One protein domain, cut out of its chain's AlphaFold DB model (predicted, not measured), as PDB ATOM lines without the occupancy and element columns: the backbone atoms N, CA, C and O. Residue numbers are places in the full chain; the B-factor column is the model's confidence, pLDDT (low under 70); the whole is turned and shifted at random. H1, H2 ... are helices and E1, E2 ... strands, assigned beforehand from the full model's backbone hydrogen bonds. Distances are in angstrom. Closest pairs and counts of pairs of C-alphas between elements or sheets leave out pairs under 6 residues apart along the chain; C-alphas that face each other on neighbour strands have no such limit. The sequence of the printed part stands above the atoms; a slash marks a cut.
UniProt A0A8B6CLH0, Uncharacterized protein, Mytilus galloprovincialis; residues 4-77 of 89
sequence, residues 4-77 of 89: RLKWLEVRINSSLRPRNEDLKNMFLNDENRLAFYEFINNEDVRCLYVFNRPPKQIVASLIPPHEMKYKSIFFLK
ATOM      1  N   ARG A   4      79.461  59.183  18.720       94.12
ATOM      2  CA  ARG A   4      80.806  59.737  18.501       94.12
ATOM      3  C   ARG A   4      81.726  59.432  19.683       94.12
ATOM      4  O   ARG A   4      82.881  59.060  19.490       94.12
ATOM      5  N   LEU A   5      81.199  59.505  20.910       94.94
ATOM      6  CA  LEU A   5      81.931  59.087  22.112       94.94
ATOM      7  C   LEU A   5      82.192  57.582  22.109       94.94
ATOM      8  O   LEU A   5      83.295  57.161  22.439       94.94
ATOM      9  N   LYS A   6      81.213  56.780  21.677       94.88
ATOM     10  CA  LYS A   6      81.387  55.329  21.541       94.88
ATOM     11  C   LYS A   6      82.465  54.984  20.510       94.88
ATOM     12  O   LYS A   6      83.257  54.071  20.731       94.88
ATOM     13  N   TRP A   7      82.529  55.713  19.396       95.88
ATOM     14  CA  TRP A   7      83.605  55.550  18.419       95.88
ATOM     15  C   TRP A   7      84.972  55.853  19.044       95.88
ATOM     16  O   TRP A   7      85.874  55.020  18.955       95.88
ATOM     17  N   LEU A   8      85.110  56.977  19.762       96.88
ATOM     18  CA  LEU A   8      86.345  57.306  20.486       96.88
ATOM     19  C   LEU A   8      86.721  56.208  21.488       96.88
ATOM     20  O   LEU A   8      87.867  55.761  21.497       96.88
ATOM     21  N   GLU A   9      85.761  55.723  22.277       96.00
ATOM     22  CA  GLU A   9      85.954  54.639  23.245       96.00
ATOM     23  C   GLU A   9      86.523  53.377  22.584       96.00
ATOM     24  O   GLU A   9      87.525  52.833  23.050       96.00
ATOM     25  N   VAL A  10      85.956  52.943  21.452       96.56
ATOM     26  CA  VAL A  10      86.435  51.770  20.699       96.56
ATOM     27  C   VAL A  10      87.873  51.968  20.208       96.56
ATOM     28  O   VAL A  10      88.699  51.049  20.292       96.56
ATOM     29  N   ARG A  11      88.212  53.162  19.706       96.94
ATOM     30  CA  ARG A  11      89.562  53.464  19.195       96.94
ATOM     31  C   ARG A  11      90.590  53.564  20.323       96.94
ATOM     32  O   ARG A  11      91.690  53.026  20.183       96.94
ATOM     33  N   ILE A  12      90.218  54.163  21.454       96.88
ATOM     34  CA  ILE A  12      91.034  54.207  22.674       96.88
ATOM     35  C   ILE A  12      91.274  52.785  23.190       96.88
ATOM     36  O   ILE A  12      92.424  52.396  23.403       96.88
ATOM     37  N   ASN A  13      90.216  51.982  23.320       96.44
ATOM     38  CA  ASN A  13      90.302  50.631  23.865       96.44
ATOM     39  C   ASN A  13      91.162  49.701  22.992       96.44
ATOM     40  O   ASN A  13      92.071  49.038  23.485       96.44
ATOM     41  N   SER A  14      90.942  49.699  21.676       96.56
ATOM     42  CA  SER A  14      91.724  48.871  20.743       96.56
ATOM     43  C   SER A  14      93.208  49.261  20.690       96.56
ATOM     44  O   SER A  14      94.068  48.390  20.531       96.56
ATOM     45  N   SER A  15      93.517  50.550  20.865       95.88
ATOM     46  CA  SER A  15      94.881  51.071  20.738       95.88
ATOM     47  C   SER A  15      95.683  50.997  22.035       95.88
ATOM     48  O   SER A  15      96.842  50.575  22.007       95.88
ATOM     49  N   LEU A  16      95.099  51.427  23.156       93.44
ATOM     50  CA  LEU A  16      95.785  51.516  24.448       93.44
ATOM     51  C   LEU A  16      95.552  50.293  25.333       93.44
ATOM     52  O   LEU A  16      96.355  50.060  26.232       93.44
ATOM     53  N   ARG A  17      94.497  49.509  25.064       93.75
ATOM     54  CA  ARG A  17      94.088  48.338  25.859       93.75
ATOM     55  C   ARG A  17      94.131  48.606  27.375       93.75
ATOM     56  O   ARG A  17      94.767  47.840  28.103       93.75
ATOM     57  N   PRO A  18      93.522  49.710  27.860       92.06
ATOM     58  CA  PRO A  18      93.450  49.980  29.290       92.06
ATOM     59  C   PRO A  18      92.608  48.905  29.985       92.06
ATOM     60  O   PRO A  18      91.858  48.164  29.345       92.06
ATOM     61  N   ARG A  19      92.678  48.833  31.316       93.00
ATOM     62  CA  ARG A  19      91.718  48.011  32.062       93.00
ATOM     63  C   ARG A  19      90.321  48.611  31.895       93.00
ATOM     64  O   ARG A  19      90.176  49.831  31.837       93.00
ATOM     65  N   ASN A  20      89.295  47.763  31.872       92.25
ATOM     66  CA  ASN A  20      87.906  48.199  31.676       92.25
ATOM     67  C   ASN A  20      87.473  49.271  32.689       92.25
ATOM     68  O   ASN A  20      86.750  50.199  32.337       92.25
ATOM     69  N   GLU A  21      87.931  49.161  33.937       93.50
ATOM     70  CA  GLU A  21      87.658  50.149  34.981       93.50
ATOM     71  C   GLU A  21      88.316  51.502  34.686       93.50
ATOM     72  O   GLU A  21      87.656  52.533  34.784       93.50
ATOM     73  N   ASP A  22      89.578  51.507  34.244       93.44
ATOM     74  CA  ASP A  22      90.297  52.736  33.894       93.44
ATOM     75  C   ASP A  22      89.612  53.448  32.713       93.44
ATOM     76  O   ASP A  22      89.439  54.666  32.737       93.44
ATOM     77  N   LEU A  23      89.161  52.685  31.707       94.19
ATOM     78  CA  LEU A  23      88.396  53.218  30.575       94.19
ATOM     79  C   LEU A  23      87.060  53.806  31.038       94.19
ATOM     80  O   LEU A  23      86.731  54.935  30.692       94.19
ATOM     81  N   LYS A  24      86.307  53.080  31.868       94.00
ATOM     82  CA  LYS A  24      85.030  53.564  32.404       94.00
ATOM     83  C   LYS A  24      85.219  54.853  33.209       94.00
ATOM     84  O   LYS A  24      84.486  55.815  33.000       94.00
ATOM     85  N   ASN A  25      86.227  54.896  34.078       94.38
ATOM     86  CA  ASN A  25      86.556  56.074  34.880       94.38
ATOM     87  C   ASN A  25      86.954  57.268  34.002       94.38
ATOM     88  O   ASN A  25      86.586  58.400  34.309       94.38
ATOM     89  N   MET A  26      87.631  57.024  32.876       94.81
ATOM     90  CA  MET A  26      87.959  58.063  31.898       94.81
ATOM     91  C   MET A  26      86.710  58.774  31.374       94.81
ATOM     92  O   MET A  26      86.690  60.000  31.336       94.81
ATOM     93  N   PHE A  27      85.679  58.014  30.996       94.75
ATOM     94  CA  PHE A  27      84.431  58.545  30.437       94.75
ATOM     95  C   PHE A  27      83.467  59.101  31.492       94.75
ATOM     96  O   PHE A  27      82.532  59.813  31.131       94.75
ATOM     97  N   LEU A  28      83.684  58.800  32.776       93.94
ATOM     98  CA  LEU A  28      82.942  59.387  33.898       93.94
ATOM     99  C   LEU A  28      83.586  60.671  34.439       93.94
ATOM    100  O   LEU A  28      82.909  61.450  35.100       93.94
ATOM    101  N   ASN A  29      84.871  60.903  34.165       95.12
ATOM    102  CA  ASN A  29      85.581  62.098  34.607       95.12
ATOM    103  C   ASN A  29      85.150  63.337  33.801       95.12
ATOM    104  O   ASN A  29      85.210  63.337  32.571       95.12
ATOM    105  N   ASP A  30      84.755  64.405  34.494       95.94
ATOM    106  CA  ASP A  30      84.192  65.594  33.849       95.94
ATOM    107  C   ASP A  30      85.201  66.360  32.983       95.94
ATOM    108  O   ASP A  30      84.835  66.805  31.898       95.94
ATOM    109  N   GLU A  31      86.475  66.449  33.376       96.00
ATOM    110  CA  GLU A  31      87.511  67.105  32.559       96.00
ATOM    111  C   GLU A  31      87.723  66.371  31.229       96.00
ATOM    112  O   GLU A  31      87.749  66.987  30.162       96.00
ATOM    113  N   ASN A  32      87.800  65.040  31.276       96.75
ATOM    114  CA  ASN A  32      87.907  64.212  30.078       96.75
ATOM    115  C   ASN A  32      86.667  64.359  29.188       96.75
ATOM    116  O   ASN A  32      86.790  64.488  27.970       96.75
ATOM    117  N   ARG A  33      85.466  64.361  29.783       96.38
ATOM    118  CA  ARG A  33      84.203  64.557  29.053       96.38
ATOM    119  C   ARG A  33      84.166  65.914  28.365       96.38
ATOM    120  O   ARG A  33      83.791  65.971  27.197       96.38
ATOM    121  N   LEU A  34      84.587  66.974  29.051       97.38
ATOM    122  CA  LEU A  34      84.713  68.305  28.463       97.38
ATOM    123  C   LEU A  34      85.680  68.284  27.278       97.38
ATOM    124  O   LEU A  34      85.300  68.727  26.202       97.38
ATOM    125  N   ALA A  35      86.866  67.684  27.417       98.06
ATOM    126  CA  ALA A  35      87.818  67.565  26.311       98.06
ATOM    127  C   ALA A  35      87.238  66.793  25.111       98.06
ATOM    128  O   ALA A  35      87.433  67.195  23.965       98.06
ATOM    129  N   PHE A  36      86.489  65.712  25.351       97.62
ATOM    130  CA  PHE A  36      85.818  64.979  24.279       97.62
ATOM    131  C   PHE A  36      84.757  65.824  23.574       97.62
ATOM    132  O   PHE A  36      84.742  65.878  22.346       97.62
ATOM    133  N   TYR A  37      83.867  66.477  24.324       97.00
ATOM    134  CA  TYR A  37      82.808  67.296  23.736       97.00
ATOM    135  C   TYR A  37      83.357  68.522  23.018       97.00
ATOM    136  O   TYR A  37      82.833  68.874  21.964       97.00
ATOM    137  N   GLU A  38      84.416  69.122  23.549       97.44
ATOM    138  CA  GLU A  38      85.104  70.240  22.922       97.44
ATOM    139  C   GLU A  38      85.733  69.795  21.599       97.44
ATOM    140  O   GLU A  38      85.442  70.365  20.551       97.44
ATOM    141  N   PHE A  39      86.483  68.689  21.598       97.44
ATOM    142  CA  PHE A  39      87.006  68.107  20.363       97.44
ATOM    143  C   PHE A  39      85.899  67.765  19.363       97.44
ATOM    144  O   PHE A  39      86.056  67.993  18.173       97.44
ATOM    145  N   ILE A  40      84.763  67.235  19.801       96.19
ATOM    146  CA  ILE A  40      83.690  66.827  18.892       96.19
ATOM    147  C   ILE A  40      82.950  68.038  18.301       96.19
ATOM    148  O   ILE A  40      82.710  68.081  17.091       96.19
ATOM    149  N   ASN A  41      82.572  69.007  19.138       96.19
ATOM    150  CA  ASN A  41      81.614  70.055  18.780       96.19
ATOM    151  C   ASN A  41      82.261  71.398  18.415       96.19
ATOM    152  O   ASN A  41      81.593  72.207  17.768       96.19
ATOM    153  N   ASN A  42      83.517  71.640  18.800       96.38
ATOM    154  CA  ASN A  42      84.242  72.851  18.434       96.38
ATOM    155  C   ASN A  42      85.044  72.618  17.143       96.38
ATOM    156  O   ASN A  42      85.901  71.739  17.070       96.38
ATOM    157  N   GLU A  43      84.749  73.396  16.106       95.25
ATOM    158  CA  GLU A  43      85.392  73.319  14.790       95.25
ATOM    159  C   GLU A  43      86.836  73.842  14.768       95.25
ATOM    160  O   GLU A  43      87.627  73.396  13.932       95.25
ATOM    161  N   ASP A  44      87.196  74.689  15.735       95.06
ATOM    162  CA  ASP A  44      88.553  75.206  15.925       95.06
ATOM    163  C   ASP A  44      89.469  74.175  16.595       95.06
ATOM    164  O   ASP A  44      90.690  74.168  16.405       95.06
ATOM    165  N   VAL A  45      88.886  73.243  17.355       96.44
ATOM    166  CA  VAL A  45      89.638  72.184  18.025       96.44
ATOM    167  C   VAL A  45      89.872  71.027  17.067       96.44
ATOM    168  O   VAL A  45      88.964  70.273  16.711       96.44
ATOM    169  N   ARG A  46      91.134  70.870  16.659       95.31
ATOM    170  CA  ARG A  46      91.555  69.863  15.673       95.31
ATOM    171  C   ARG A  46      92.169  68.609  16.267       95.31
ATOM    172  O   ARG A  46      92.161  67.582  15.591       95.31
ATOM    173  N   CYS A  47      92.702  68.691  17.481       97.06
ATOM    174  CA  CYS A  47      93.458  67.615  18.107       97.06
ATOM    175  C   CYS A  47      92.843  67.210  19.444       97.06
ATOM    176  O   CYS A  47      92.427  68.058  20.228       97.06
ATOM    177  N   LEU A  48      92.860  65.910  19.711       97.94
ATOM    178  CA  LEU A  48      92.562  65.332  21.016       97.94
ATOM    179  C   LEU A  48      93.645  64.314  21.346       97.94
ATOM    180  O   LEU A  48      93.843  63.359  20.600       97.94
ATOM    181  N   TYR A  49      94.319  64.493  22.470       97.50
ATOM    182  CA  TYR A  49      95.379  63.621  22.956       97.50
ATOM    183  C   TYR A  49      94.837  62.708  24.048       97.50
ATOM    184  O   TYR A  49      94.134  63.161  24.949       97.50
ATOM    185  N   VAL A  50      95.195  61.428  23.983       97.12
ATOM    186  CA  VAL A  50      94.877  60.439  25.012       97.12
ATOM    187  C   VAL A  50      96.153  59.739  25.448       97.12
ATOM    188  O   VAL A  50      96.819  59.062  24.659       97.12
ATOM    189  N   PHE A  51      96.499  59.906  26.718       94.81
ATOM    190  CA  PHE A  51      97.753  59.415  27.279       94.81
ATOM    191  C   PHE A  51      97.599  59.030  28.748       94.81
ATOM    192  O   PHE A  51      96.632  59.398  29.413       94.81
ATOM    193  N   ASN A  52      98.574  58.283  29.262       90.81
ATOM    194  CA  ASN A  52      98.650  57.962  30.681       90.81
ATOM    195  C   ASN A  52      99.386  59.072  31.434       90.81
ATOM    196  O   ASN A  52     100.564  59.328  31.175       90.81
ATOM    197  N   ARG A  53      98.710  59.688  32.403       85.94
ATOM    198  CA  ARG A  53      99.293  60.601  33.383       85.94
ATOM    199  C   ARG A  53      99.605  59.822  34.674       85.94
ATOM    200  O   ARG A  53      98.705  59.198  35.245       85.94
ATOM    201  N   PRO A  54     100.862  59.818  35.154       77.38
ATOM    202  CA  PRO A  54     101.193  59.254  36.460       77.38
ATOM    203  C   PRO A  54     100.330  59.890  37.568       77.38
ATOM    204  O   PRO A  54     100.096  61.097  37.510       77.38
ATOM    205  N   PRO A  55      99.845  59.116  38.559       72.88
ATOM    206  CA  PRO A  55     100.317  57.780  38.919       72.88
ATOM    207  C   PRO A  55      99.652  56.581  38.219       72.88
ATOM    208  O   PRO A  55     100.091  55.480  38.532       72.88
ATOM    209  N   LYS A  56      98.663  56.742  37.312       70.62
ATOM    210  CA  LYS A  56      98.101  55.710  36.377       70.62
ATOM    211  C   LYS A  56      96.728  56.116  35.795       70.62
ATOM    212  O   LYS A  56      95.866  55.274  35.570       70.62
ATOM    213  N   GLN A  57      96.488  57.402  35.569       86.38
ATOM    214  CA  GLN A  57      95.207  57.855  35.032       86.38
ATOM    215  C   GLN A  57      95.315  58.039  33.521       86.38
ATOM    216  O   GLN A  57      96.169  58.786  33.046       86.38
ATOM    217  N   ILE A  58      94.438  57.386  32.765       92.81
ATOM    218  CA  ILE A  58      94.246  57.724  31.357       92.81
ATOM    219  C   ILE A  58      93.466  59.042  31.274       92.81
ATOM    220  O   ILE A  58      92.422  59.209  31.910       92.81
ATOM    221  N   VAL A  59      94.005  60.002  30.529       94.88
ATOM    222  CA  VAL A  59      93.448  61.353  30.416       94.88
ATOM    223  C   VAL A  59      93.216  61.711  28.957       94.88
ATOM    224  O   VAL A  59      94.001  61.324  28.090       94.88
ATOM    225  N   ALA A  60      92.138  62.446  28.700       97.19
ATOM    226  CA  ALA A  60      91.875  63.130  27.443       97.19
ATOM    227  C   ALA A  60      92.243  64.607  27.606       97.19
ATOM    228  O   ALA A  60      91.871  65.243  28.589       97.19
ATOM    229  N   SER A  61      92.981  65.163  26.652       96.56
ATOM    230  CA  SER A  61      93.385  66.566  26.686       96.56
ATOM    231  C   SER A  61      93.420  67.169  25.292       96.56
ATOM    232  O   SER A  61      93.727  66.487  24.318       96.56
ATOM    233  N   LEU A  62      93.145  68.468  25.201       97.38
ATOM    234  CA  LEU A  62      93.343  69.252  23.978       97.38
ATOM    235  C   LEU A  62      94.783  69.768  23.846       97.38
ATOM    236  O   LEU A  62      95.164  70.289  22.803       97.38
ATOM    237  N   ILE A  63      95.587  69.605  24.899       95.12
ATOM    238  CA  ILE A  63      96.990  70.006  24.958       95.12
ATOM    239  C   ILE A  63      97.847  68.731  24.955       95.12
ATOM    240  O   ILE A  63      97.522  67.774  25.668       95.12
ATOM    241  N   PRO A  64      98.934  68.675  24.164       93.25
ATOM    242  CA  PRO A  64      99.818  67.517  24.159       93.25
ATOM    243  C   PRO A  64     100.496  67.316  25.527       93.25
ATOM    244  O   PRO A  64     100.741  68.284  26.251       93.25
ATOM    245  N   PRO A  65     100.842  66.070  25.898       90.81
ATOM    246  CA  PRO A  65     101.596  65.814  27.120       90.81
ATOM    247  C   PRO A  65     103.009  66.409  27.037       90.81
ATOM    248  O   PRO A  65     103.669  66.304  26.006       90.81
ATOM    249  N   HIS A  66     103.506  66.957  28.150       86.62
ATOM    250  CA  HIS A  66     104.900  67.413  28.257       86.62
ATOM    251  C   HIS A  66     105.907  66.257  28.163       86.62
ATOM    252  O   HIS A  66     106.994  66.419  27.620       86.62
ATOM    253  N   GLU A  67     105.535  65.083  28.680       85.12
ATOM    254  CA  GLU A  67     106.356  63.875  28.659       85.12
ATOM    255  C   GLU A  67     105.521  62.678  28.196       85.12
ATOM    256  O   GLU A  67     104.429  62.429  28.711       85.12
ATOM    257  N   MET A  68     106.061  61.882  27.269       81.50
ATOM    258  CA  MET A  68     105.467  60.609  26.852       81.50
ATOM    259  C   MET A  68     106.268  59.439  27.425       81.50
ATOM    260  O   MET A  68     107.250  58.996  26.838       81.50
ATOM    261  N   LYS A  69     105.831  58.924  28.581       82.94
ATOM    262  CA  LYS A  69     106.430  57.731  29.220       82.94
ATOM    263  C   LYS A  69     105.797  56.415  28.773       82.94
ATOM    264  O   LYS A  69     106.423  55.367  28.859       82.94
ATOM    265  N   TYR A  70     104.553  56.470  28.309       87.06
ATOM    266  CA  TYR A  70     103.771  55.306  27.907       87.06
ATOM    267  C   TYR A  70     103.174  55.521  26.522       87.06
ATOM    268  O   TYR A  70     103.061  56.656  26.045       87.06
ATOM    269  N   LYS A  71     102.735  54.421  25.899       91.88
ATOM    270  CA  LYS A  71     101.972  54.477  24.652       91.88
ATOM    271  C   LYS A  71     100.808  55.458  24.806       91.88
ATOM    272  O   LYS A  71     100.064  55.402  25.784       91.88
ATOM    273  N   SER A  72     100.685  56.334  23.822       94.25
ATOM    274  CA  SER A  72      99.680  57.387  23.746       94.25
ATOM    275  C   SER A  72      99.079  57.381  22.345       94.25
ATOM    276  O   SER A  72      99.679  56.840  21.412       94.25
ATOM    277  N   ILE A  73      97.893  57.955  22.197       96.06
ATOM    278  CA  ILE A  73      97.265  58.182  20.896       96.06
ATOM    279  C   ILE A  73      96.796  59.627  20.805       96.06
ATOM    280  O   ILE A  73      96.594  60.293  21.819       96.06
ATOM    281  N   PHE A  74      96.590  60.103  19.586       96.75
ATOM    282  CA  PHE A  74      95.870  61.342  19.355       96.75
ATOM    283  C   PHE A  74      94.926  61.178  18.170       96.75
ATOM    284  O   PHE A  74      95.150  60.347  17.289       96.75
ATOM    285  N   PHE A  75      93.866  61.971  18.174       97.44
ATOM    286  CA  PHE A  75      92.911  62.091  17.089       97.44
ATOM    287  C   PHE A  75      93.120  63.443  16.422       97.44
ATOM    288  O   PHE A  75      93.321  64.444  17.110       97.44
ATOM    289  N   LEU A  76      93.072  63.461  15.094       96.12
ATOM    290  CA  LEU A  76      93.217  64.661  14.283       96.12
ATOM    291  C   LEU A  76      92.019  64.779  13.347       96.12
ATOM    292  O   LEU A  76      91.727  63.850  12.595       96.12
ATOM    293  N   LYS A  77      91.365  65.939  13.342       95.38
ATOM    294  CA  LYS A  77      90.409  66.286  12.290       95.38
ATOM    295  C   LYS A  77      91.166  66.655  11.021       95.38
ATOM    296  O   LYS A  77      91.894  67.657  10.982       95.38
TER     297      LYS A  77
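Overview. This is residues 4 to 77 of the 89 residues of an uncharacterized protein of Mytilus galloprovincialis (UniProt A0A8B6CLH0). A small sheet has H1 and H3 over one face, making two layers, while H2 only grazes its edge at E2; residues 62 to 72 loop out on the side without helices. The printed part has 74 residues, with H1, H2, H3, E1, E2, E3 along it; the antiparallel sheet runs E2, E1, E3. The class is mixed, the whole compact, with radius of gyration of the C-alphas 11.4 A and spans 31 by 26 by 21 A.

Arrangement. Start at H1, residues 4 to 16, over E1, residues 47 to 53; their closest C-alphas, Ile 12 and Val 50, are 7.7 A apart. H2, residues 20 to 28, only grazes the sheet; its Met 26 and Ile 58 of E2, residues 57 to 61, have the closest C-alphas, 6.3 A. H3, residues 30 to 41, is on the same face as H1, height 7.7 A. In these helices every O i to N i+4 pair is within hydrogen-bond range. In the hairpin E1 and E2, see N 53 and O 57, 2.8 A; toward E3, residues 73 to 76, N 50 and O 73, 2.8 A.

Along the chain. Find C-alpha 4 at (80.806, 59.737, 18.501); H1 runs 18.1 A from there. E3 ends at C-alpha 76, (93.217, 64.661, 14.283).

Size, cuts and confidence. The printed part has no cut; E2 to E3 is a long link; no printed residue is under 70 in pLDDT.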